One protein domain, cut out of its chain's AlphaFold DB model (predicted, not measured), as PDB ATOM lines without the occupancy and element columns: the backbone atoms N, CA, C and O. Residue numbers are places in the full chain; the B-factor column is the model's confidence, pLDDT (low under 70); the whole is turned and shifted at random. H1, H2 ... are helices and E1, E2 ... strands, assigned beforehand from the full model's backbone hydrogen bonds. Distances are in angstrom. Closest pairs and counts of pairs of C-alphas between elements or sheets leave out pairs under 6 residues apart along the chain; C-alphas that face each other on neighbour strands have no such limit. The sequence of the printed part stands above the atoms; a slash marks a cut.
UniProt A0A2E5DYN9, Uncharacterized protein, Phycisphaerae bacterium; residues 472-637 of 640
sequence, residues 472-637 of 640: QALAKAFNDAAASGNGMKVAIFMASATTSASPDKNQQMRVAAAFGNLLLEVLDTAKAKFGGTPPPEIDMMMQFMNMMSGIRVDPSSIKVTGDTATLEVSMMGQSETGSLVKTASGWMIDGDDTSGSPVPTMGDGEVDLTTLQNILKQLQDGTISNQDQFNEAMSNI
ATOM      1  N   GLN A 472     100.541   4.726  14.332       84.12
ATOM      2  CA  GLN A 472     100.399   6.157  14.063       84.12
ATOM      3  C   GLN A 472      99.135   6.738  14.711       84.12
ATOM      4  O   GLN A 472      99.150   7.885  15.148       84.12
ATOM      5  N   ALA A 473      98.043   5.966  14.796       84.44
ATOM      6  CA  ALA A 473      96.829   6.393  15.489       84.44
ATOM      7  C   ALA A 473      97.048   6.490  17.007       84.44
ATOM      8  O   ALA A 473      96.568   7.440  17.620       84.44
ATOM      9  N   LEU A 474      97.817   5.562  17.588       83.69
ATOM     10  CA  LEU A 474      98.229   5.617  18.993       83.69
ATOM     11  C   LEU A 474      99.132   6.831  19.266       83.69
ATOM     12  O   LEU A 474      98.858   7.599  20.183       83.69
ATOM     13  N   ALA A 475     100.158   7.053  18.438       81.94
ATOM     14  CA  ALA A 475     101.055   8.207  18.559       81.94
ATOM     15  C   ALA A 475     100.320   9.546  18.385       81.94
ATOM     16  O   ALA A 475     100.590  10.513  19.095       81.94
ATOM     17  N   LYS A 476      99.343   9.607  17.472       83.69
ATOM     18  CA  LYS A 476      98.475  10.777  17.323       83.69
ATOM     19  C   LYS A 476      97.628  11.007  18.575       83.69
ATOM     20  O   LYS A 476      97.600  12.126  19.067       83.69
ATOM     21  N   ALA A 477      96.997   9.966  19.115       82.38
ATOM     22  CA  ALA A 477      96.184  10.082  20.324       82.38
ATOM     23  C   ALA A 477      97.020  10.501  21.549       82.38
ATOM     24  O   ALA A 477      96.564  11.307  22.360       82.38
ATOM     25  N   PHE A 478      98.274  10.045  21.626       79.75
ATOM     26  CA  PHE A 478      99.247  10.512  22.612       79.75
ATOM     27  C   PHE A 478      99.533  12.015  22.451       79.75
ATOM     28  O   PHE A 478      99.441  12.782  23.409       79.75
ATOM     29  N   ASN A 479      99.831  12.464  21.228       81.88
ATOM     30  CA  ASN A 479     100.090  13.877  20.946       81.88
ATOM     31  C   ASN A 479      98.865  14.768  21.183       81.88
ATOM     32  O   ASN A 479      99.033  15.894  21.650       81.88
ATOM     33  N   ASP A 480      97.659  14.273  20.900       81.62
ATOM     34  CA  ASP A 480      96.395  14.963  21.169       81.62
ATOM     35  C   ASP A 480      96.173  15.109  22.690       81.62
ATOM     36  O   ASP A 480      95.796  16.184  23.164       81.62
ATOM     37  N   ALA A 481      96.494  14.074  23.480       78.19
ATOM     38  CA  ALA A 481      96.484  14.155  24.942       78.19
ATOM     39  C   ALA A 481      97.513  15.178  25.458       78.19
ATOM     40  O   ALA A 481      97.175  16.017  26.296       78.19
ATOM     41  N   ALA A 482      98.732  15.187  24.913       76.56
ATOM     42  CA  ALA A 482      99.768  16.164  25.264       76.56
ATOM     43  C   ALA A 482      99.427  17.593  24.803       76.56
ATOM     44  O   ALA A 482      99.772  18.575  25.458       76.56
ATOM     45  N   ALA A 483      98.699  17.750  23.694       76.31
ATOM     46  CA  ALA A 483      98.209  19.043  23.217       76.31
ATOM     47  C   ALA A 483      97.142  19.662  24.136       76.31
ATOM     48  O   ALA A 483      96.922  20.869  24.075       76.31
ATOM     49  N   SER A 484      96.524  18.874  25.027       73.69
ATOM     50  CA  SER A 484      95.580  19.391  26.027       73.69
ATOM     51  C   SER A 484      96.226  20.295  27.085       73.69
ATOM     52  O   SER A 484      95.506  20.961  27.828       73.69
ATOM     53  N   GLY A 485      97.565  20.304  27.183       67.44
ATOM     54  CA  GLY A 485      98.312  21.083  28.176       67.44
ATOM     55  C   GLY A 485      98.113  20.615  29.622       67.44
ATOM     56  O   GLY A 485      98.579  21.275  30.543       67.44
ATOM     57  N   ASN A 486      97.419  19.491  29.829       74.88
ATOM     58  CA  ASN A 486      97.162  18.903  31.136       74.88
ATOM     59  C   ASN A 486      97.924  17.578  31.239       74.88
ATOM     60  O   ASN A 486      97.533  16.571  30.645       74.88
ATOM     61  N   GLY A 487      99.013  17.572  32.002       68.94
ATOM     62  CA  GLY A 487      99.870  16.397  32.134       68.94
ATOM     63  C   GLY A 487      99.205  15.217  32.849       68.94
ATOM     64  O   GLY A 487      99.552  14.067  32.588       68.94
ATOM     65  N   MET A 488      98.165  15.462  33.652       73.06
ATOM     66  CA  MET A 488      97.357  14.389  34.238       73.06
ATOM     67  C   MET A 488      96.541  13.647  33.173       73.06
ATOM     68  O   MET A 488      96.431  12.425  33.230       73.06
ATOM     69  N   LYS A 489      96.037  14.345  32.146       76.81
ATOM     70  CA  LYS A 489      95.374  13.693  31.003       76.81
ATOM     71  C   LYS A 489      96.344  12.836  30.194       76.81
ATOM     72  O   LYS A 489      95.954  11.765  29.735       76.81
ATOM     73  N   VAL A 490      97.597  13.274  30.060       74.25
ATOM     74  CA  VAL A 490      98.665  12.480  29.428       74.25
ATOM     75  C   VAL A 490      98.937  11.213  30.237       74.25
ATOM     76  O   VAL A 490      98.924  10.123  29.676       74.25
ATOM     77  N   ALA A 491      99.083  11.320  31.558       72.00
ATOM     78  CA  ALA A 491      99.312  10.162  32.419       72.00
ATOM     79  C   ALA A 491      98.144   9.155  32.398       72.00
ATOM     80  O   ALA A 491      98.370   7.950  32.278       72.00
ATOM     81  N   ILE A 492      96.894   9.633  32.444       75.50
ATOM     82  CA  ILE A 492      95.694   8.784  32.320       75.50
ATOM     83  C   ILE A 492      95.675   8.077  30.965       75.50
ATOM     84  O   ILE A 492      95.413   6.875  30.900       75.50
ATOM     85  N   PHE A 493      95.969   8.813  29.888       80.12
ATOM     86  CA  PHE A 493      96.059   8.248  28.549       80.12
ATOM     87  C   PHE A 493      97.083   7.115  28.511       80.12
ATOM     88  O   PHE A 493      96.737   6.008  28.103       80.12
ATOM     89  N   MET A 494      98.300   7.358  29.000       74.31
ATOM     90  CA  MET A 494      99.375   6.367  29.022       74.31
ATOM     91  C   MET A 494      98.979   5.126  29.812       74.31
ATOM     92  O   MET A 494      99.047   4.025  29.283       74.31
ATOM     93  N   ALA A 495      98.462   5.292  31.028       73.19
ATOM     94  CA  ALA A 495      98.001   4.175  31.845       73.19
ATOM     95  C   ALA A 495      96.876   3.365  31.162       73.19
ATOM     96  O   ALA A 495      96.831   2.142  31.263       73.19
ATOM     97  N   SER A 496      95.985   4.023  30.411       75.12
ATOM     98  CA  SER A 496      94.905   3.352  29.670       75.12
ATOM     99  C   SER A 496      95.350   2.688  28.359       75.12
ATOM    100  O   SER A 496      94.701   1.746  27.897       75.12
ATOM    101  N   ALA A 497      96.435   3.180  27.757       78.12
ATOM    102  CA  ALA A 497      96.955   2.743  26.465       78.12
ATOM    103  C   ALA A 497      98.117   1.743  26.586       78.12
ATOM    104  O   ALA A 497      98.586   1.251  25.560       78.12
ATOM    105  N   THR A 498      98.557   1.426  27.805       77.62
ATOM    106  CA  THR A 498      99.615   0.450  28.095       77.62
ATOM    107  C   THR A 498      99.050  -0.940  28.365       77.62
ATOM    108  O   THR A 498      98.014  -1.105  29.010       77.62
ATOM    109  N   THR A 499      99.757  -1.956  27.881       74.00
ATOM    110  CA  THR A 499      99.510  -3.369  28.178       74.00
ATOM    111  C   THR A 499     100.812  -4.038  28.599       74.00
ATOM    112  O   THR A 499     101.873  -3.685  28.108       74.00
ATOM    113  N   SER A 500     100.739  -5.032  29.474       71.25
ATOM    114  CA  SER A 500     101.868  -5.899  29.822       71.25
ATOM    115  C   SER A 500     101.416  -7.361  29.891       71.25
ATOM    116  O   SER A 500     100.220  -7.653  29.959       71.25
ATOM    117  N   ALA A 501     102.350  -8.296  29.885       61.34
ATOM    118  CA  ALA A 501     102.134  -9.719  30.080       61.34
ATOM    119  C   ALA A 501     101.723 -10.027  31.526       61.34
ATOM    120  O   ALA A 501     101.001 -10.997  31.757       61.34
ATOM    121  N   SER A 502     102.116  -9.186  32.493       56.31
ATOM    122  CA  SER A 502     101.679  -9.301  33.886       56.31
ATOM    123  C   SER A 502     100.234  -8.798  34.062       56.31
ATOM    124  O   SER A 502      99.942  -7.619  33.804       56.31
ATOM    125  N   PRO A 503      99.310  -9.655  34.545       55.66
ATOM    126  CA  PRO A 503      97.951  -9.249  34.895       55.66
ATOM    127  C   PRO A 503      97.910  -8.192  36.002       55.66
ATOM    128  O   PRO A 503      97.055  -7.306  35.952       55.66
ATOM    129  N   ASP A 504      98.845  -8.250  36.952       55.34
ATOM    130  CA  ASP A 504      98.912  -7.332  38.091       55.34
ATOM    131  C   ASP A 504      99.329  -5.933  37.649       55.34
ATOM    132  O   ASP A 504      98.654  -4.959  37.980       55.34
ATOM    133  N   LYS A 505     100.351  -5.826  36.789       60.81
ATOM    134  CA  LYS A 505     100.737  -4.544  36.179       60.81
ATOM    135  C   LYS A 505      99.593  -3.946  35.361       60.81
ATOM    136  O   LYS A 505      99.292  -2.763  35.481       60.81
ATOM    137  N   ASN A 506      98.889  -4.762  34.572       62.84
ATOM    138  CA  ASN A 506      97.703  -4.301  33.840       62.84
ATOM    139  C   ASN A 506      96.598  -3.802  34.778       62.84
ATOM    140  O   ASN A 506      95.877  -2.858  34.450       62.84
ATOM    141  N   GLN A 507      96.424  -4.448  35.930       62.69
ATOM    142  CA  GLN A 507      95.460  -4.025  36.935       62.69
ATOM    143  C   GLN A 507      95.886  -2.712  37.603       62.69
ATOM    144  O   GLN A 507      95.048  -1.822  37.725       62.69
ATOM    145  N   GLN A 508      97.162  -2.557  37.961       64.00
ATOM    146  CA  GLN A 508      97.717  -1.316  38.511       64.00
ATOM    147  C   GLN A 508      97.536  -0.142  37.542       64.00
ATOM    148  O   GLN A 508      97.007   0.893  37.935       64.00
ATOM    149  N   MET A 509      97.851  -0.327  36.256       67.94
ATOM    150  CA  MET A 509      97.655   0.704  35.227       67.94
ATOM    151  C   MET A 509      96.180   1.114  35.093       67.94
ATOM    152  O   MET A 509      95.852   2.296  34.995       67.94
ATOM    153  N   ARG A 510      95.252   0.153  35.173       70.06
ATOM    154  CA  ARG A 510      93.809   0.450  35.169       70.06
ATOM    155  C   ARG A 510      93.360   1.208  36.414       70.06
ATOM    156  O   ARG A 510      92.520   2.095  36.298       70.06
ATOM    157  N   VAL A 511      93.891   0.859  37.585       68.50
ATOM    158  CA  VAL A 511      93.591   1.557  38.845       68.50
ATOM    159  C   VAL A 511      94.141   2.982  38.809       68.50
ATOM    160  O   VAL A 511      93.400   3.909  39.123       68.50
ATOM    161  N   ALA A 512      95.369   3.181  38.328       66.12
ATOM    162  CA  ALA A 512      95.975   4.499  38.152       66.12
ATOM    163  C   ALA A 512      95.169   5.385  37.183       66.12
ATOM    164  O   ALA A 512      94.893   6.548  37.480       66.12
ATOM    165  N   ALA A 513      94.712   4.828  36.054       71.69
ATOM    166  CA  ALA A 513      93.844   5.541  35.116       71.69
ATOM    167  C   ALA A 513      92.479   5.894  35.736       71.69
ATOM    168  O   ALA A 513      91.969   6.996  35.531       71.69
ATOM    169  N   ALA A 514      91.874   4.977  36.499       71.12
ATOM    170  CA  ALA A 514      90.608   5.222  37.190       71.12
ATOM    171  C   ALA A 514      90.745   6.311  38.266       71.12
ATOM    172  O   ALA A 514      89.885   7.184  38.361       71.12
ATOM    173  N   PHE A 515      91.845   6.296  39.018       76.06
ATOM    174  CA  PHE A 515      92.162   7.309  40.020       76.06
ATOM    175  C   PHE A 515      92.349   8.683  39.395       76.06
ATOM    176  O   PHE A 515      91.704   9.632  39.825       76.06
ATOM    177  N   GLY A 516      93.164   8.786  38.342       73.44
ATOM    178  CA  GLY A 516      93.384  10.057  37.656       73.44
ATOM    179  C   GLY A 516      92.088  10.650  37.096       73.44
ATOM    180  O   GLY A 516      91.850  11.845  37.251       73.44
ATOM    181  N   ASN A 517      91.219   9.828  36.494       79.19
ATOM    182  CA  ASN A 517      89.917  10.292  35.998       79.19
ATOM    183  C   ASN A 517      89.022  10.819  37.126       79.19
ATOM    184  O   ASN A 517      88.444  11.895  37.002       79.19
ATOM    185  N   LEU A 518      88.935  10.075  38.227       77.00
ATOM    186  CA  LEU A 518      88.106  10.441  39.369       77.00
ATOM    187  C   LEU A 518      88.635  11.691  40.083       77.00
ATOM    188  O   LEU A 518      87.858  12.553  40.478       77.00
ATOM    189  N   LEU A 519      89.955  11.818  40.217       79.81
ATOM    190  CA  LEU A 519      90.591  12.998  40.788       79.81
ATOM    191  C   LEU A 519      90.331  14.243  39.932       79.81
ATOM    192  O   LEU A 519      89.987  15.289  40.479       79.81
ATOM    193  N   LEU A 520      90.446  14.138  38.602       80.69
ATOM    194  CA  LEU A 520      90.081  15.234  37.700       80.69
ATOM    195  C   LEU A 520      88.608  15.621  37.861       80.69
ATOM    196  O   LEU A 520      88.305  16.806  37.940       80.69
ATOM    197  N   GLU A 521      87.704  14.647  37.968       83.69
ATOM    198  CA  GLU A 521      86.274  14.903  38.168       83.69
ATOM    199  C   GLU A 521      85.989  15.606  39.505       83.69
ATOM    200  O   GLU A 521      85.200  16.554  39.556       83.69
ATOM    201  N   VAL A 522      86.666  15.195  40.581       82.62
ATOM    202  CA  VAL A 522      86.603  15.850  41.897       82.62
ATOM    203  C   VAL A 522      87.085  17.298  41.804       82.62
ATOM    204  O   VAL A 522      86.391  18.203  42.269       82.62
ATOM    205  N   LEU A 523      88.235  17.535  41.168       81.88
ATOM    206  CA  LEU A 523      88.815  18.871  41.022       81.88
ATOM    207  C   LEU A 523      87.965  19.784  40.133       81.88
ATOM    208  O   LEU A 523      87.745  20.940  40.490       81.88
ATOM    209  N   ASP A 524      87.447  19.278  39.016       83.12
ATOM    210  CA  ASP A 524      86.566  20.035  38.124       83.12
ATOM    211  C   ASP A 524      85.240  20.377  38.821       83.12
ATOM    212  O   ASP A 524      84.762  21.511  38.724       83.12
ATOM    213  N   THR A 525      84.676  19.439  39.594       82.25
ATOM    214  CA  THR A 525      83.455  19.663  40.386       82.25
ATOM    215  C   THR A 525      83.685  20.700  41.488       82.25
ATOM    216  O   THR A 525      82.875  21.614  41.656       82.25
ATOM    217  N   ALA A 526      84.800  20.603  42.219       82.19
ATOM    218  CA  ALA A 526      85.166  21.567  43.253       82.19
ATOM    219  C   ALA A 526      85.423  22.961  42.663       82.19
ATOM    220  O   ALA A 526      84.890  23.952  43.163       82.19
ATOM    221  N   LYS A 527      86.151  23.047  41.543       82.19
ATOM    222  CA  LYS A 527      86.392  24.302  40.820       82.19
ATOM    223  C   LYS A 527      85.093  24.932  40.326       82.19
ATOM    224  O   LYS A 527      84.927  26.143  40.442       82.19
ATOM    225  N   ALA A 528      84.159  24.134  39.810       82.50
ATOM    226  CA  ALA A 528      82.853  24.624  39.378       82.50
ATOM    227  C   ALA A 528      82.001  25.154  40.546       82.50
ATOM    228  O   ALA A 528      81.266  26.123  40.362       82.50
ATOM    229  N   LYS A 529      82.096  24.545  41.738       81.75
ATOM    230  CA  LYS A 529      81.328  24.959  42.926       81.75
ATOM    231  C   LYS A 529      81.939  26.135  43.686       81.75
ATOM    232  O   LYS A 529      81.198  27.005  44.133       81.75
ATOM    233  N   PHE A 530      83.259  26.158  43.851       82.81
ATOM    234  CA  PHE A 530      83.937  27.098  44.752       82.81
ATOM    235  C   PHE A 530      84.827  28.114  44.032       82.81
ATOM    236  O   PHE A 530      85.224  29.104  44.636       82.81
ATOM    237  N   GLY A 531      85.157  27.893  42.756       70.75
ATOM    238  CA  GLY A 531      86.041  28.772  41.980       70.75
ATOM    239  C   GLY A 531      87.506  28.794  42.443       70.75
ATOM    240  O   GLY A 531      88.298  29.542  41.874       70.75
ATOM    241  N   GLY A 532      87.864  28.004  43.461       65.25
ATOM    242  CA  GLY A 532      89.189  27.968  44.076       65.25
ATOM    243  C   GLY A 532      90.220  27.140  43.306       65.25
ATOM    244  O   GLY A 532      89.896  26.350  42.416       65.25
ATOM    245  N   THR A 533      91.489  27.345  43.656       64.69
ATOM    246  CA  THR A 533      92.616  26.518  43.211       64.69
ATOM    247  C   THR A 533      92.636  25.176  43.956       64.69
ATOM    248  O   THR A 533      92.055  25.069  45.037       64.69
ATOM    249  N   PRO A 534      93.292  24.143  43.399       67.81
ATOM    250  CA  PRO A 534      93.496  22.875  44.095       67.81
ATOM    251  C   PRO A 534      94.199  23.085  45.449       67.81
ATOM    252  O   PRO A 534      94.932  24.069  45.601       67.81
ATOM    253  N   PRO A 535      94.036  22.157  46.410       72.88
ATOM    254  CA  PRO A 535      94.859  22.117  47.617       72.88
ATOM    255  C   PRO A 535      96.360  22.105  47.264       72.88
ATOM    256  O   PRO A 535      96.713  21.495  46.250       72.88
ATOM    257  N   PRO A 536      97.248  22.727  48.063       66.06
ATOM    258  CA  PRO A 536      98.677  22.861  47.748       66.06
ATOM    259  C   PRO A 536      99.388  21.542  47.406       66.06
ATOM    260  O   PRO A 536     100.227  21.502  46.509       66.06
ATOM    261  N   GLU A 537      99.034  20.450  48.082       66.50
ATOM    262  CA  GLU A 537      99.609  19.117  47.871       66.50
ATOM    263  C   GLU A 537      99.220  18.547  46.499       66.50
ATOM    264  O   GLU A 537     100.035  17.950  45.791       66.50
ATOM    265  N   ILE A 538      97.980  18.794  46.079       69.25
ATOM    266  CA  ILE A 538      97.456  18.369  44.778       69.25
ATOM    267  C   ILE A 538      97.947  19.290  43.676       69.25
ATOM    268  O   ILE A 538      98.228  18.822  42.576       69.25
ATOM    269  N   ASP A 539      98.091  20.580  43.962       68.50
ATOM    270  CA  ASP A 539      98.678  21.532  43.031       68.50
ATOM    271  C   ASP A 539     100.133  21.158  42.726       68.50
ATOM    272  O   ASP A 539     100.513  21.097  41.561       68.50
ATOM    273  N   MET A 540     100.918  20.769  43.735       65.62
ATOM    274  CA  MET A 540     102.283  20.265  43.551       65.62
ATOM    275  C   MET A 540     102.321  18.975  42.718       65.62
ATOM    276  O   MET A 540     103.122  18.860  41.788       65.62
ATOM    277  N   MET A 541     101.422  18.023  42.993       67.00
ATOM    278  CA  MET A 541     101.291  16.803  42.191       67.00
ATOM    279  C   MET A 541     100.896  17.121  40.743       67.00
ATOM    280  O   MET A 541     101.446  16.546  39.805       67.00
ATOM    281  N   MET A 542      99.977  18.062  40.530       68.50
ATOM    282  CA  MET A 542      99.593  18.499  39.190       68.50
ATOM    283  C   MET A 542     100.713  19.260  38.486       68.50
ATOM    284  O   MET A 542     100.871  19.082  37.285       68.50
ATOM    285  N   GLN A 543     101.522  20.054  39.190       68.88
ATOM    286  CA  GLN A 543     102.714  20.701  38.632       68.88
ATOM    287  C   GLN A 543     103.750  19.661  38.186       68.88
ATOM    288  O   GLN A 543     104.254  19.754  37.066       68.88
ATOM    289  N   PHE A 544     103.999  18.628  39.001       65.06
ATOM    290  CA  PHE A 544     104.863  17.503  38.631       65.06
ATOM    291  C   PHE A 544     104.321  16.758  37.406       65.06
ATOM    292  O   PHE A 544     105.039  16.545  36.430       65.06
ATOM    293  N   MET A 545     103.027  16.437  37.399       66.44
ATOM    294  CA  MET A 545     102.386  15.765  36.268       66.44
ATOM    295  C   MET A 545     102.365  16.648  35.020       66.44
ATOM    296  O   MET A 545     102.559  16.146  33.923       66.44
ATOM    297  N   ASN A 546     102.201  17.965  35.150       68.00
ATOM    298  CA  ASN A 546     102.240  18.907  34.032       68.00
ATOM    299  C   ASN A 546     103.610  18.970  33.348       68.00
ATOM    300  O   ASN A 546     103.662  19.329  32.172       68.00
ATOM    301  N   MET A 547     104.692  18.525  33.995       65.00
ATOM    302  CA  MET A 547     105.980  18.302  33.330       65.00
ATOM    303  C   MET A 547     105.872  17.257  32.198       65.00
ATOM    304  O   MET A 547     106.530  17.391  31.168       65.00
ATOM    305  N   MET A 548     104.949  16.291  32.317       63.28
ATOM    306  CA  MET A 548     104.639  15.284  31.286       63.28
ATOM    307  C   MET A 548     103.900  15.866  30.070       63.28
ATOM    308  O   MET A 548     103.846  15.238  29.015       63.28
ATOM    309  N   SER A 549     103.320  17.069  30.170       64.44
ATOM    310  CA  SER A 549     102.627  17.706  29.033       64.44
ATOM    311  C   SER A 549     103.580  18.114  27.900       64.44
ATOM    312  O   SER A 549     103.144  18.339  26.769       64.44
ATOM    313  N   GLY A 550     104.887  18.174  28.189       64.62
ATOM    314  CA  GLY A 550     105.947  18.437  27.218       64.62
ATOM    315  C   GLY A 550     106.348  17.228  26.371       64.62
ATOM    316  O   GLY A 550     107.177  17.389  25.477       64.62
ATOM    317  N   ILE A 551     105.786  16.041  26.628       70.06
ATOM    318  CA  ILE A 551     106.125  14.832  25.879       70.06
ATOM    319  C   ILE A 551     105.508  14.896  24.477       70.06
ATOM    320  O   ILE A 551     104.306  15.124  24.311       70.06
ATOM    321  N   ARG A 552     106.329  14.680  23.449       70.81
ATOM    322  CA  ARG A 552     105.905  14.616  22.045       70.81
ATOM    323  C   ARG A 552     106.419  13.339  21.407       70.81
ATOM    324  O   ARG A 552     107.580  12.988  21.573       70.81
ATOM    325  N   VAL A 553     105.563  12.675  20.642       74.06
ATOM    326  CA  VAL A 553     105.942  11.517  19.827       74.06
ATOM    327  C   VAL A 553     105.994  11.960  18.376       74.06
ATOM    328  O   VAL A 553     105.022  12.534  17.888       74.06
ATOM    329  N   ASP A 554     107.083  11.693  17.664       73.94
ATOM    330  CA  ASP A 554     107.114  11.913  16.216       73.94
ATOM    331  C   ASP A 554     106.448  10.721  15.502       73.94
ATOM    332  O   ASP A 554     106.990   9.617  15.516       73.94
ATOM    333  N   PRO A 555     105.278  10.876  14.847       69.62
ATOM    334  CA  PRO A 555     104.631   9.756  14.162       69.62
ATOM    335  C   PRO A 555     105.447   9.222  12.975       69.62
ATOM    336  O   PRO A 555     105.180   8.113  12.505       69.62
ATOM    337  N   SER A 556     106.402  10.010  12.466       71.56
ATOM    338  CA  SER A 556     107.258   9.653  11.334       71.56
ATOM    339  C   SER A 556     108.479   8.811  11.726       71.56
ATOM    340  O   SER A 556     109.049   8.147  10.860       71.56
ATOM    341  N   SER A 557     108.831   8.755  13.017       72.19
ATOM    342  CA  SER A 557     109.934   7.932  13.538       72.19
ATOM    343  C   SER A 557     109.535   6.473  13.799       72.19
ATOM    344  O   SER A 557     110.393   5.638  14.087       72.19
ATOM    345  N   ILE A 558     108.244   6.140  13.661       79.62
ATOM    346  CA  ILE A 558     107.710   4.820  14.002       79.62
ATOM    347  C   ILE A 558     108.207   3.750  13.024       79.62
ATOM    348  O   ILE A 558     107.877   3.774  11.834       79.62
ATOM    349  N   LYS A 559     108.919   2.746  13.545       78.88
ATOM    350  CA  LYS A 559     109.374   1.575  12.782       78.88
ATOM    351  C   LYS A 559     108.607   0.333  13.219       78.88
ATOM    352  O   LYS A 559     108.734  -0.108  14.355       78.88
ATOM    353  N   VAL A 560     107.817  -0.240  12.311       78.06
ATOM    354  CA  VAL A 560     106.987  -1.429  12.578       78.06
ATOM    355  C   VAL A 560     107.721  -2.693  12.141       78.06
ATOM    356  O   VAL A 560     108.118  -2.802  10.981       78.06
ATOM    357  N   THR A 561     107.856  -3.658  13.050       75.81
ATOM    358  CA  THR A 561     108.464  -4.971  12.800       75.81
ATOM    359  C   THR A 561     107.506  -6.068  13.265       75.81
ATOM    360  O   THR A 561     107.496  -6.459  14.427       75.81
ATOM    361  N   GLY A 562     106.667  -6.574  12.358       73.25
ATOM    362  CA  GLY A 562     105.663  -7.588  12.701       73.25
ATOM    363  C   GLY A 562     104.601  -7.046  13.666       73.25
ATOM    364  O   GLY A 562     103.908  -6.083  13.337       73.25
ATOM    365  N   ASP A 563     104.478  -7.672  14.839       74.88
ATOM    366  CA  ASP A 563     103.522  -7.295  15.892       74.88
ATOM    367  C   ASP A 563     104.107  -6.328  16.938       74.88
ATOM    368  O   ASP A 563     103.435  -5.997  17.914       74.88
ATOM    369  N   THR A 564     105.328  -5.829  16.729       76.12
ATOM    370  CA  THR A 564     105.934  -4.775  17.550       76.12
ATOM    371  C   THR A 564     106.271  -3.549  16.708       76.12
ATOM    372  O   THR A 564     106.452  -3.620  15.488       76.12
ATOM    373  N   ALA A 565     106.322  -2.380  17.339       75.81
ATOM    374  CA  ALA A 565     106.807  -1.161  16.709       75.81
ATOM    375  C   ALA A 565     107.602  -0.334  17.713       75.81
ATOM    376  O   ALA A 565     107.235  -0.273  18.878       75.81
ATOM    377  N   THR A 566     108.665   0.322  17.267       78.75
ATOM    378  CA  THR A 566     109.392   1.288  18.095       78.75
ATOM    379  C   THR A 566     109.002   2.699  17.688       78.75
ATOM    380  O   THR A 566     108.771   2.970  16.507       78.75
ATOM    381  N   LEU A 567     108.895   3.590  18.667       74.44
ATOM    382  CA  LEU A 567     108.647   5.014  18.475       74.44
ATOM    383  C   LEU A 567     109.686   5.824  19.237       74.44
ATOM    384  O   LEU A 567     110.243   5.361  20.228       74.44
ATOM    385  N   GLU A 568     109.917   7.044  18.784       75.19
ATOM    386  CA  GLU A 568     110.802   7.986  19.453       75.19
ATOM    387  C   GLU A 568     109.961   9.013  20.230       75.19
ATOM    388  O   GLU A 568     109.107   9.702  19.658       75.19
ATOM    389  N   VAL A 569     110.170   9.064  21.544       71.50
ATOM    390  CA  VAL A 569     109.532   9.975  22.495       71.50
ATOM    391  C   VAL A 569     110.508  11.090  22.825       71.50
ATOM    392  O   VAL A 569     111.572  10.840  23.383       71.50
ATOM    393  N   SER A 570     110.132  12.335  22.550       69.75
ATOM    394  CA  SER A 570     110.885  13.493  23.016       69.75
ATOM    395  C   SER A 570     110.283  14.049  24.301       69.75
ATOM    396  O   SER A 570     109.100  14.396  24.340       69.75
ATOM    397  N   MET A 571     111.107  14.179  25.340       67.38
ATOM    398  CA  MET A 571     110.764  14.827  26.605       67.38
ATOM    399  C   MET A 571     111.885  15.793  26.992       67.38
ATOM    400  O   MET A 571     113.043  15.401  27.097       67.38
ATOM    401  N   MET A 572     111.558  17.074  27.193       63.94
ATOM    402  CA  MET A 572     112.512  18.102  27.655       63.94
ATOM    403  C   MET A 572     113.831  18.177  26.846       63.94
ATOM    404  O   MET A 572     114.882  18.511  27.384       63.94
ATOM    405  N   GLY A 573     113.783  17.882  25.541       59.28
ATOM    406  CA  GLY A 573     114.951  17.920  24.649       59.28
ATOM    407  C   GLY A 573     115.813  16.652  24.643       59.28
ATOM    408  O   GLY A 573     116.793  16.603  23.903       59.28
ATOM    409  N   GLN A 574     115.446  15.625  25.413       59.84
ATOM    410  CA  GLN A 574     115.996  14.274  25.302       59.84
ATOM    411  C   GLN A 574     115.056  13.388  24.487       59.84
ATOM    412  O   GLN A 574     113.852  13.649  24.423       59.84
ATOM    413  N   SER A 575     115.629  12.386  23.824       66.31
ATOM    414  CA  SER A 575     114.905  11.468  22.954       66.31
ATOM    415  C   SER A 575     115.097  10.035  23.433       66.31
ATOM    416  O   SER A 575     116.235   9.576  23.543       66.31
ATOM    417  N   GLU A 576     113.999   9.352  23.738       67.81
ATOM    418  CA  GLU A 576     113.970   7.971  24.218       67.81
ATOM    419  C   GLU A 576     113.157   7.094  23.266       67.81
ATOM    420  O   GLU A 576     112.188   7.537  22.650       67.81
ATOM    421  N   THR A 577     113.544   5.831  23.123       67.31
ATOM    422  CA  THR A 577     112.805   4.873  22.298       67.31
ATOM    423  C   THR A 577     111.780   4.137  23.146       67.31
ATOM    424  O   THR A 577     112.165   3.431  24.070       67.31
ATOM    425  N   GLY A 578     110.497   4.265  22.812       68.31
ATOM    426  CA  GLY A 578     109.418   3.477  23.405       68.31
ATOM    427  C   GLY A 578     108.994   2.324  22.498       68.31
ATOM    428  O   GLY A 578     109.003   2.456  21.269       68.31
ATOM    429  N   SER A 579     108.569   1.213  23.096       76.94
ATOM    430  CA  SER A 579     108.033   0.060  22.366       76.94
ATOM    431  C   SER A 579     106.508   0.006  22.392       76.94
ATOM    432  O   SER A 579     105.842   0.342  23.374       76.94
ATOM    433  N   LEU A 580     105.948  -0.430  21.270       80.94
ATOM    434  CA  LEU A 580     104.537  -0.691  21.047       80.94
ATOM    435  C   LEU A 580     104.345  -2.157  20.689       80.94
ATOM    436  O   LEU A 580     105.133  -2.731  19.936       80.94
ATOM    437  N   VAL A 581     103.223  -2.713  21.125       81.19
ATOM    438  CA  VAL A 581     102.827  -4.086  20.830       81.19
ATOM    439  C   VAL A 581     101.411  -4.123  20.270       81.19
ATOM    440  O   VAL A 581     100.515  -3.379  20.687       81.19
ATOM    441  N   LYS A 582     101.192  -4.989  19.287       78.31
ATOM    442  CA  LYS A 582      99.878  -5.247  18.713       78.31
ATOM    443  C   LYS A 582      99.163  -6.321  19.526       78.31
ATOM    444  O   LYS A 582      99.612  -7.456  19.625       78.31
ATOM    445  N   THR A 583      98.009  -5.965  20.076       75.94
ATOM    446  CA  THR A 583      97.140  -6.870  20.836       75.94
ATOM    447  C   THR A 583      95.902  -7.264  20.030       75.94
ATOM    448  O   THR A 583      95.623  -6.709  18.963       75.94
ATOM    449  N   ALA A 584      95.091  -8.177  20.578       67.44
ATOM    450  CA  ALA A 584      93.794  -8.542  20.010       67.44
ATOM    451  C   ALA A 584      92.812  -7.357  19.892       67.44
ATOM    452  O   ALA A 584      91.900  -7.409  19.069       67.44
ATOM    453  N   SER A 585      92.984  -6.295  20.690       66.88
ATOM    454  CA  SER A 585      92.155  -5.086  20.633       66.88
ATOM    455  C   SER A 585      92.782  -3.952  19.811       66.88
ATOM    456  O   SER A 585      92.106  -2.953  19.593       66.88
ATOM    457  N   GLY A 586      94.026  -4.099  19.331       81.50
ATOM    458  CA  GLY A 586      94.775  -3.099  18.558       81.50
ATOM    459  C   GLY A 586      96.173  -2.812  19.127       81.50
ATOM    460  O   GLY A 586      96.647  -3.499  20.027       81.50
ATOM    461  N   TRP A 587      96.849  -1.799  18.594       81.81
ATOM    462  CA  TRP A 587      98.163  -1.325  19.035       81.81
ATOM    463  C   TRP A 587      98.088  -0.607  20.383       81.81
ATOM    464  O   TRP A 587      97.221   0.245  20.593       81.81
ATOM    465  N   MET A 588      99.011  -0.955  21.273       85.00
ATOM    466  CA  MET A 588      99.134  -0.447  22.639       85.00
ATOM    467  C   MET A 588     100.613  -0.219  22.979       85.00
ATOM    468  O   MET A 588     101.494  -0.719  22.279       85.00
ATOM    469  N   ILE A 589     100.885   0.544  24.036       81.38
ATOM    470  CA  ILE A 589     102.235   0.732  24.583       81.38
ATOM    471  C   ILE A 589     102.650  -0.557  25.298       81.38
ATOM    472  O   ILE A 589     101.855  -1.118  26.058       81.38
ATOM    473  N   ASP A 590     103.870  -1.025  25.044       77.25
ATOM    474  CA  ASP A 590     104.430  -2.199  25.709       77.25
ATOM    475  C   ASP A 590     104.960  -1.820  27.104       77.25
ATOM    476  O   ASP A 590     105.908  -1.049  27.249       77.25
ATOM    477  N   GLY A 591     104.299  -2.332  28.141       67.94
ATOM    478  CA  GLY A 591     104.644  -2.125  29.545       67.94
ATOM    479  C   GLY A 591     105.642  -3.141  30.111       67.94
ATOM    480  O   GLY A 591     105.980  -3.047  31.295       67.94
ATOM    481  N   ASP A 592     106.087  -4.120  29.316       65.25
ATOM    482  CA  ASP A 592     107.154  -5.056  29.697       65.25
ATOM    483  C   ASP A 592     108.531  -4.650  29.173       65.25
ATOM    484  O   ASP A 592     109.539  -5.200  29.626       65.25
ATOM    485  N   ASP A 593     108.596  -3.676  28.263       64.69
ATOM    486  CA  ASP A 593     109.869  -3.144  27.806       64.69
ATOM    487  C   ASP A 593     110.571  -2.383  28.943       64.69
ATOM    488  O   ASP A 593     110.070  -1.403  29.499       64.69
ATOM    489  N   THR A 594     111.753  -2.878  29.307       45.09
ATOM    490  CA  THR A 594     112.605  -2.338  30.377       45.09
ATOM    491  C   THR A 594     113.489  -1.189  29.897       45.09
ATOM    492  O   THR A 594     114.141  -0.535  30.713       45.09
ATOM    493  N   SER A 595     113.507  -0.910  28.590       41.97
ATOM    494  CA  SER A 595     114.230   0.215  28.009       41.97
ATOM    495  C   SER A 595     113.347   1.466  27.956       41.97
ATOM    496  O   SER A 595     112.658   1.732  26.983       41.97
ATOM    497  N   GLY A 596     113.350   2.238  29.046       47.16
ATOM    498  CA  GLY A 596     112.828   3.611  29.042       47.16
ATOM    499  C   GLY A 596     111.319   3.739  28.824       47.16
ATOM    500  O   GLY A 596     110.882   4.646  28.123       47.16
ATOM    501  N   SER A 597     110.502   2.847  29.403       43.00
ATOM    502  CA  SER A 597     109.049   3.035  29.359       43.00
ATOM    503  C   SER A 597     108.696   4.383  30.010       43.00
ATOM    504  O   SER A 597     108.956   4.566  31.201       43.00
ATOM    505  N   PRO A 598     108.079   5.329  29.279       42.69
ATOM    506  CA  PRO A 598     107.791   6.671  29.789       42.69
ATOM    507  C   PRO A 598     106.617   6.675  30.784       42.69
ATOM    508  O   PRO A 598     106.106   7.733  31.145       42.69
ATOM    509  N   VAL A 599     106.130   5.497  31.185       46.62
ATOM    510  CA  VAL A 599     104.986   5.348  32.078       46.62
ATOM    511  C   VAL A 599     105.466   5.540  33.515       46.62
ATOM    512  O   VAL A 599     106.196   4.685  34.021       46.62
ATOM    513  N   PRO A 600     105.056   6.615  34.210       43.59
ATOM    514  CA  PRO A 600     105.344   6.747  35.625       43.59
ATOM    515  C   PRO A 600     104.634   5.606  36.354       43.59
ATOM    516  O   PRO A 600     103.405   5.544  36.408       43.59
ATOM    517  N   THR A 601     105.413   4.677  36.897       42.44
ATOM    518  CA  THR A 601     104.912   3.713  37.869       42.44
ATOM    519  C   THR A 601     104.504   4.505  39.102       42.44
ATOM    520  O   THR A 601     105.362   5.063  39.787       42.44
ATOM    521  N   MET A 602     103.199   4.596  39.377       42.75
ATOM    522  CA  MET A 602     102.760   4.966  40.720       42.75
ATOM    523  C   MET A 602     103.405   3.953  41.672       42.75
ATOM    524  O   MET A 602     103.320   2.751  41.417       42.75
ATOM    525  N   GLY A 603     104.133   4.436  42.682       38.91
ATOM    526  CA  GLY A 603     104.740   3.565  43.690       38.91
ATOM    527  C   GLY A 603     103.683   2.687  44.362       38.91
ATOM    528  O   GLY A 603     102.492   2.968  44.246       38.91
ATOM    529  N   ASP A 604     104.122   1.650  45.076       35.12
ATOM    530  CA  ASP A 604     103.300   0.605  45.720       35.12
ATOM    531  C   ASP A 604     102.273   1.096  46.779       35.12
ATOM    532  O   ASP A 604     101.781   0.304  47.580       35.12
ATOM    533  N   GLY A 605     101.926   2.385  46.813       42.19
ATOM    534  CA  GLY A 605     100.852   2.924  47.642       42.19
ATOM    535  C   GLY A 605      99.480   2.410  47.196       42.19
ATOM    536  O   GLY A 605      99.144   2.416  46.009       42.19
ATOM    537  N   GLU A 606      98.664   1.964  48.154       48.06
ATOM    538  CA  GLU A 606      97.265   1.619  47.906       48.06
ATOM    539  C   GLU A 606      96.499   2.868  47.456       48.06
ATOM    540  O   GLU A 606      96.211   3.777  48.227       48.06
ATOM    541  N   VAL A 607      96.151   2.916  46.173       56.72
ATOM    542  CA  VAL A 607      95.350   4.004  45.616       56.72
ATOM    543  C   VAL A 607      93.903   3.877  46.112       56.72
ATOM    544  O   VAL A 607      93.121   3.079  45.582       56.72
ATOM    545  N   ASP A 608      93.525   4.667  47.120       63.41
ATOM    546  CA  ASP A 608      92.174   4.645  47.690       63.41
ATOM    547  C   ASP A 608      91.150   5.404  46.823       63.41
ATOM    548  O   ASP A 608      90.807   6.571  47.034       63.41
ATOM    549  N   LEU A 609      90.602   4.693  45.837       69.44
ATOM    550  CA  LEU A 609      89.494   5.167  45.004       69.44
ATOM    551  C   LEU A 609      88.218   5.467  45.813       69.44
ATOM    552  O   LEU A 609      87.377   6.238  45.349       69.44
ATOM    553  N   THR A 610      88.037   4.859  46.993       69.38
ATOM    554  CA  THR A 610      86.798   4.992  47.775       69.38
ATOM    555  C   THR A 610      86.703   6.349  48.455       69.38
ATOM    556  O   THR A 610      85.636   6.967  48.438       69.38
ATOM    557  N   THR A 611      87.821   6.865  48.964       75.75
ATOM    558  CA  THR A 611      87.867   8.202  49.559       75.75
ATOM    559  C   THR A 611      87.567   9.278  48.516       75.75
ATOM    560  O   THR A 611      86.701  10.119  48.749       75.75
ATOM    561  N   LEU A 612      88.141   9.195  47.309       76.44
ATOM    562  CA  LEU A 612      87.814  10.131  46.223       76.44
ATOM    563  C   LEU A 612      86.345  10.057  45.776       76.44
ATOM    564  O   LEU A 612      85.731  11.094  45.529       76.44
ATOM    565  N   GLN A 613      85.753   8.859  45.695       81.50
ATOM    566  CA  GLN A 613      84.332   8.707  45.351       81.50
ATOM    567  C   GLN A 613      83.425   9.320  46.421       81.50
ATOM    568  O   GLN A 613      82.421   9.957  46.096       81.50
ATOM    569  N   ASN A 614      83.787   9.158  47.694       81.75
ATOM    570  CA  ASN A 614      83.062   9.761  48.804       81.75
ATOM    571  C   ASN A 614      83.168  11.289  48.779       81.75
ATOM    572  O   ASN A 614      82.146  11.951  48.942       81.75
ATOM    573  N   ILE A 615      84.349  11.848  48.501       82.56
ATOM    574  CA  ILE A 615      84.530  13.298  48.353       82.56
ATOM    575  C   ILE A 615      83.730  13.825  47.162       82.56
ATOM    576  O   ILE A 615      83.033  14.826  47.299       82.56
ATOM    577  N   LEU A 616      83.753  13.141  46.012       83.56
ATOM    578  CA  LEU A 616      82.947  13.526  44.851       83.56
ATOM    579  C   LEU A 616      81.455  13.559  45.196       83.56
ATOM    580  O   LEU A 616      80.759  14.520  44.867       83.56
ATOM    581  N   LYS A 617      80.966  12.532  45.897       85.56
ATOM    582  CA  LYS A 617      79.573  12.460  46.343       85.56
ATOM    583  C   LYS A 617      79.234  13.587  47.321       85.56
ATOM    584  O   LYS A 617      78.231  14.260  47.113       85.56
ATOM    585  N   GLN A 618      80.092  13.832  48.313       85.12
ATOM    586  CA  GLN A 618      79.937  14.909  49.298       85.12
ATOM    587  C   GLN A 618      79.993  16.305  48.664       85.12
ATOM    588  O   GLN A 618      79.319  17.235  49.109       85.12
ATOM    589  N   LEU A 619      80.788  16.472  47.605       82.56
ATOM    590  CA  LEU A 619      80.772  17.677  46.788       82.56
ATOM    591  C   LEU A 619      79.444  17.791  46.057       82.56
ATOM    592  O   LEU A 619      78.848  18.855  46.103       82.56
ATOM    593  N   GLN A 620      78.961  16.739  45.392       83.81
ATOM    594  CA  GLN A 620      77.725  16.769  44.604       83.81
ATOM    595  C   GLN A 620      76.481  17.022  45.467       83.81
ATOM    596  O   GLN A 620      75.690  17.904  45.121       83.81
ATOM    597  N   ASP A 621      76.348  16.323  46.596       83.56
ATOM    598  CA  ASP A 621      75.213  16.427  47.524       83.56
ATOM    599  C   ASP A 621      75.249  17.679  48.424       83.56
ATOM    600  O   ASP A 621      74.241  18.017  49.045       83.56
ATOM    601  N   GLY A 622      76.369  18.412  48.425       79.12
ATOM    602  CA  GLY A 622      76.532  19.677  49.143       79.12
ATOM    603  C   GLY A 622      76.963  19.531  50.602       79.12
ATOM    604  O   GLY A 622      76.987  20.534  51.314       79.12
ATOM    605  N   THR A 623      77.322  18.321  51.044       86.19
ATOM    606  CA  THR A 623      77.920  18.073  52.366       86.19
ATOM    607  C   THR A 623      79.242  18.829  52.529       86.19
ATOM    608  O   THR A 623      79.482  19.427  53.576       86.19
ATOM    609  N   ILE A 624      80.075  18.861  51.481       85.12
ATOM    610  CA  ILE A 624      81.198  19.799  51.378       85.12
ATOM    611  C   ILE A 624      80.659  21.080  50.745       85.12
ATOM    612  O   ILE A 624      80.232  21.093  49.588       85.12
ATOM    613  N   SER A 625      80.662  22.159  51.525       83.00
ATOM    614  CA  SER A 625      79.958  23.405  51.200       83.00
ATOM    615  C   SER A 625      80.880  24.595  50.924       83.00
ATOM    616  O   SER A 625      80.417  25.627  50.440       83.00
ATOM    617  N   ASN A 626      82.178  24.466  51.210       83.38
ATOM    618  CA  ASN A 626      83.177  25.506  50.979       83.38
ATOM    619  C   ASN A 626      84.572  24.916  50.695       83.38
ATOM    620  O   ASN A 626      84.807  23.719  50.865       83.38
ATOM    621  N   GLN A 627      85.492  25.784  50.262       81.00
ATOM    622  CA  GLN A 627      86.853  25.415  49.868       81.00
ATOM    623  C   GLN A 627      87.685  24.839  51.028       81.00
ATOM    624  O   GLN A 627      88.473  23.931  50.795       81.00
ATOM    625  N   ASP A 628      87.503  25.310  52.265       82.19
ATOM    626  CA  ASP A 628      88.289  24.839  53.416       82.19
ATOM    627  C   ASP A 628      87.936  23.390  53.779       82.19
ATOM    628  O   ASP A 628      88.825  22.564  53.973       82.19
ATOM    629  N   GLN A 629      86.643  23.049  53.755       83.19
ATOM    630  CA  GLN A 629      86.157  21.673  53.930       83.19
ATOM    631  C   GLN A 629      86.635  20.746  52.807       83.19
ATOM    632  O   GLN A 629      86.939  19.579  53.047       83.19
ATOM    633  N   PHE A 630      86.705  21.258  51.575       83.75
ATOM    634  CA  PHE A 630      87.259  20.510  50.450       83.75
ATOM    635  C   PHE A 630      88.764  20.263  50.625       83.75
ATOM    636  O   PHE A 630      89.221  19.138  50.433       83.75
ATOM    637  N   ASN A 631      89.525  21.279  51.038       81.94
ATOM    638  CA  ASN A 631      90.959  21.156  51.287       81.94
ATOM    639  C   ASN A 631      91.254  20.144  52.410       81.94
ATOM    640  O   ASN A 631      92.131  19.303  52.241       81.94
ATOM    641  N   GLU A 632      90.484  20.166  53.502       81.06
ATOM    642  CA  GLU A 632      90.601  19.203  54.609       81.06
ATOM    643  C   GLU A 632      90.285  17.766  54.158       81.06
ATOM    644  O   GLU A 632      91.027  16.825  54.457       81.06
ATOM    645  N   ALA A 633      89.221  17.588  53.367       80.31
ATOM    646  CA  ALA A 633      88.857  16.285  52.818       80.31
ATOM    647  C   ALA A 633      89.945  15.728  51.884       80.31
ATOM    648  O   ALA A 633      90.243  14.536  51.928       80.31
ATOM    649  N   MET A 634      90.572  16.589  51.077       78.38
ATOM    650  CA  MET A 634      91.650  16.202  50.167       78.38
ATOM    651  C   MET A 634      92.999  15.986  50.871       78.38
ATOM    652  O   MET A 634      93.756  15.122  50.435       78.38
ATOM    653  N   SER A 635      93.304  16.688  51.973       70.69
ATOM    654  CA  SER A 635      94.552  16.471  52.735       70.69
ATOM    655  C   SER A 635      94.636  15.083  53.379       70.69
ATOM    656  O   SER A 635      95.725  14.556  53.591       70.69
ATOM    657  N   ASN A 636      93.488  14.441  53.616       65.00
ATOM    658  CA  ASN A 636      93.435  13.064  54.112       65.00
ATOM    659  C   ASN A 636      93.856  12.026  53.056       65.00
ATOM    660  O   ASN A 636      94.137  10.888  53.416       65.00
ATOM    661  N   ILE A 637      93.927  12.411  51.775       65.38
ATOM    662  CA  ILE A 637      94.420  11.568  50.676       65.38
ATOM    663  C   ILE A 637      95.946  11.701  50.518       65.38
ATOM    664  O   ILE A 637      96.579  10.777  50.025       65.38
TER     665      ILE A 637
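What this domain is: This is residues 472 to 637 of the 640 residues of an uncharacterized protein of Phycisphaerae bacterium (UniProt A0A2E5DYN9). This is an elongated body with a strongly twisted sheet at one end and the helical hairpin of H5 and H6 at the other. H2 lies in the middle, with H1, H3 and H4 packed on it; the long H3 reaches to the far end, where H5 packs along it, while the sheet is grazed by H1, H2 and H4. The printed part has 166 residues, in the order H1 H2 H3 H4 E1 E2 E3 E4 H5 H6; the class is mixed, helices and strands, and the antiparallel sheet runs E1 E2 E3 E4. It is compact, with a radius of gyration of the C-alphas of 17.6 A and spans of 55 by 33 by 24 A.

How they stand to each other: H1, residues 472 to 483, and H2, residues 487 to 497, are a helical hairpin at a shallow tilt of 22 degrees; their closest C-alphas, of Ala 481 and Val 490, are 5.3 A apart. H2 and H3, residues 503 to 530, are another, at 33 degrees, only just short of steep; their closest C-alphas, of Ile 492 and Ala 513, are 4.7 A apart. H4, residues 536 to 550, touches H2 at a steep tilt of 66 degrees, with the C-alphas of Gly 487 and Asn 546 closest at 3.9 A. H1 and H4 touch only at their ends. E1, residues 559 to 561, E2, 564 to 571, E3, 574 to 583, and E4, 586 to 590, form a meander, each strand the antiparallel neighbour of the one before. Within hydrogen-bond range are N 559 and O 566 at 3.0 A, N 567 and O 578 at 2.8 A, and N 583 and O 586 at 2.8 A. H5, residues 609 to 621, touches H3 at a shallow tilt of 22 degrees, the same way, with the C-alphas of Val 522 and Leu 616 closest at 5.2 A. H5 and H6, residues 627 to 635, are a helical hairpin at 11 degrees, with the C-alphas of Ile 615 and Ala 633 closest at 6.9 A. H3 is apart from the four strands. Every O i to N i+4 pair is within hydrogen-bond range in H1, H2, H3, H5 and H6; in H4 it is 8 of 11.

Where its parts are: H1 begins at C-alpha 472, (100.399, 6.157, 14.063). H3 is 40.2 A long, H4 22.2 A, E2 22.1 A and E3 28.7 A. H6 ends at C-alpha 635, (94.552, 16.471, 52.735).

The domain as a whole: The C-alphas of Gly 562 and Ser 625, the two farthest apart, are 55.7 A apart. The printed part has no cut. The link from E4 to H5, residues 591 to 608, is long. Mean pLDDT of the printed part is 71.6; 65 residues are under 70, among them 536 to 550 and 591 to 610.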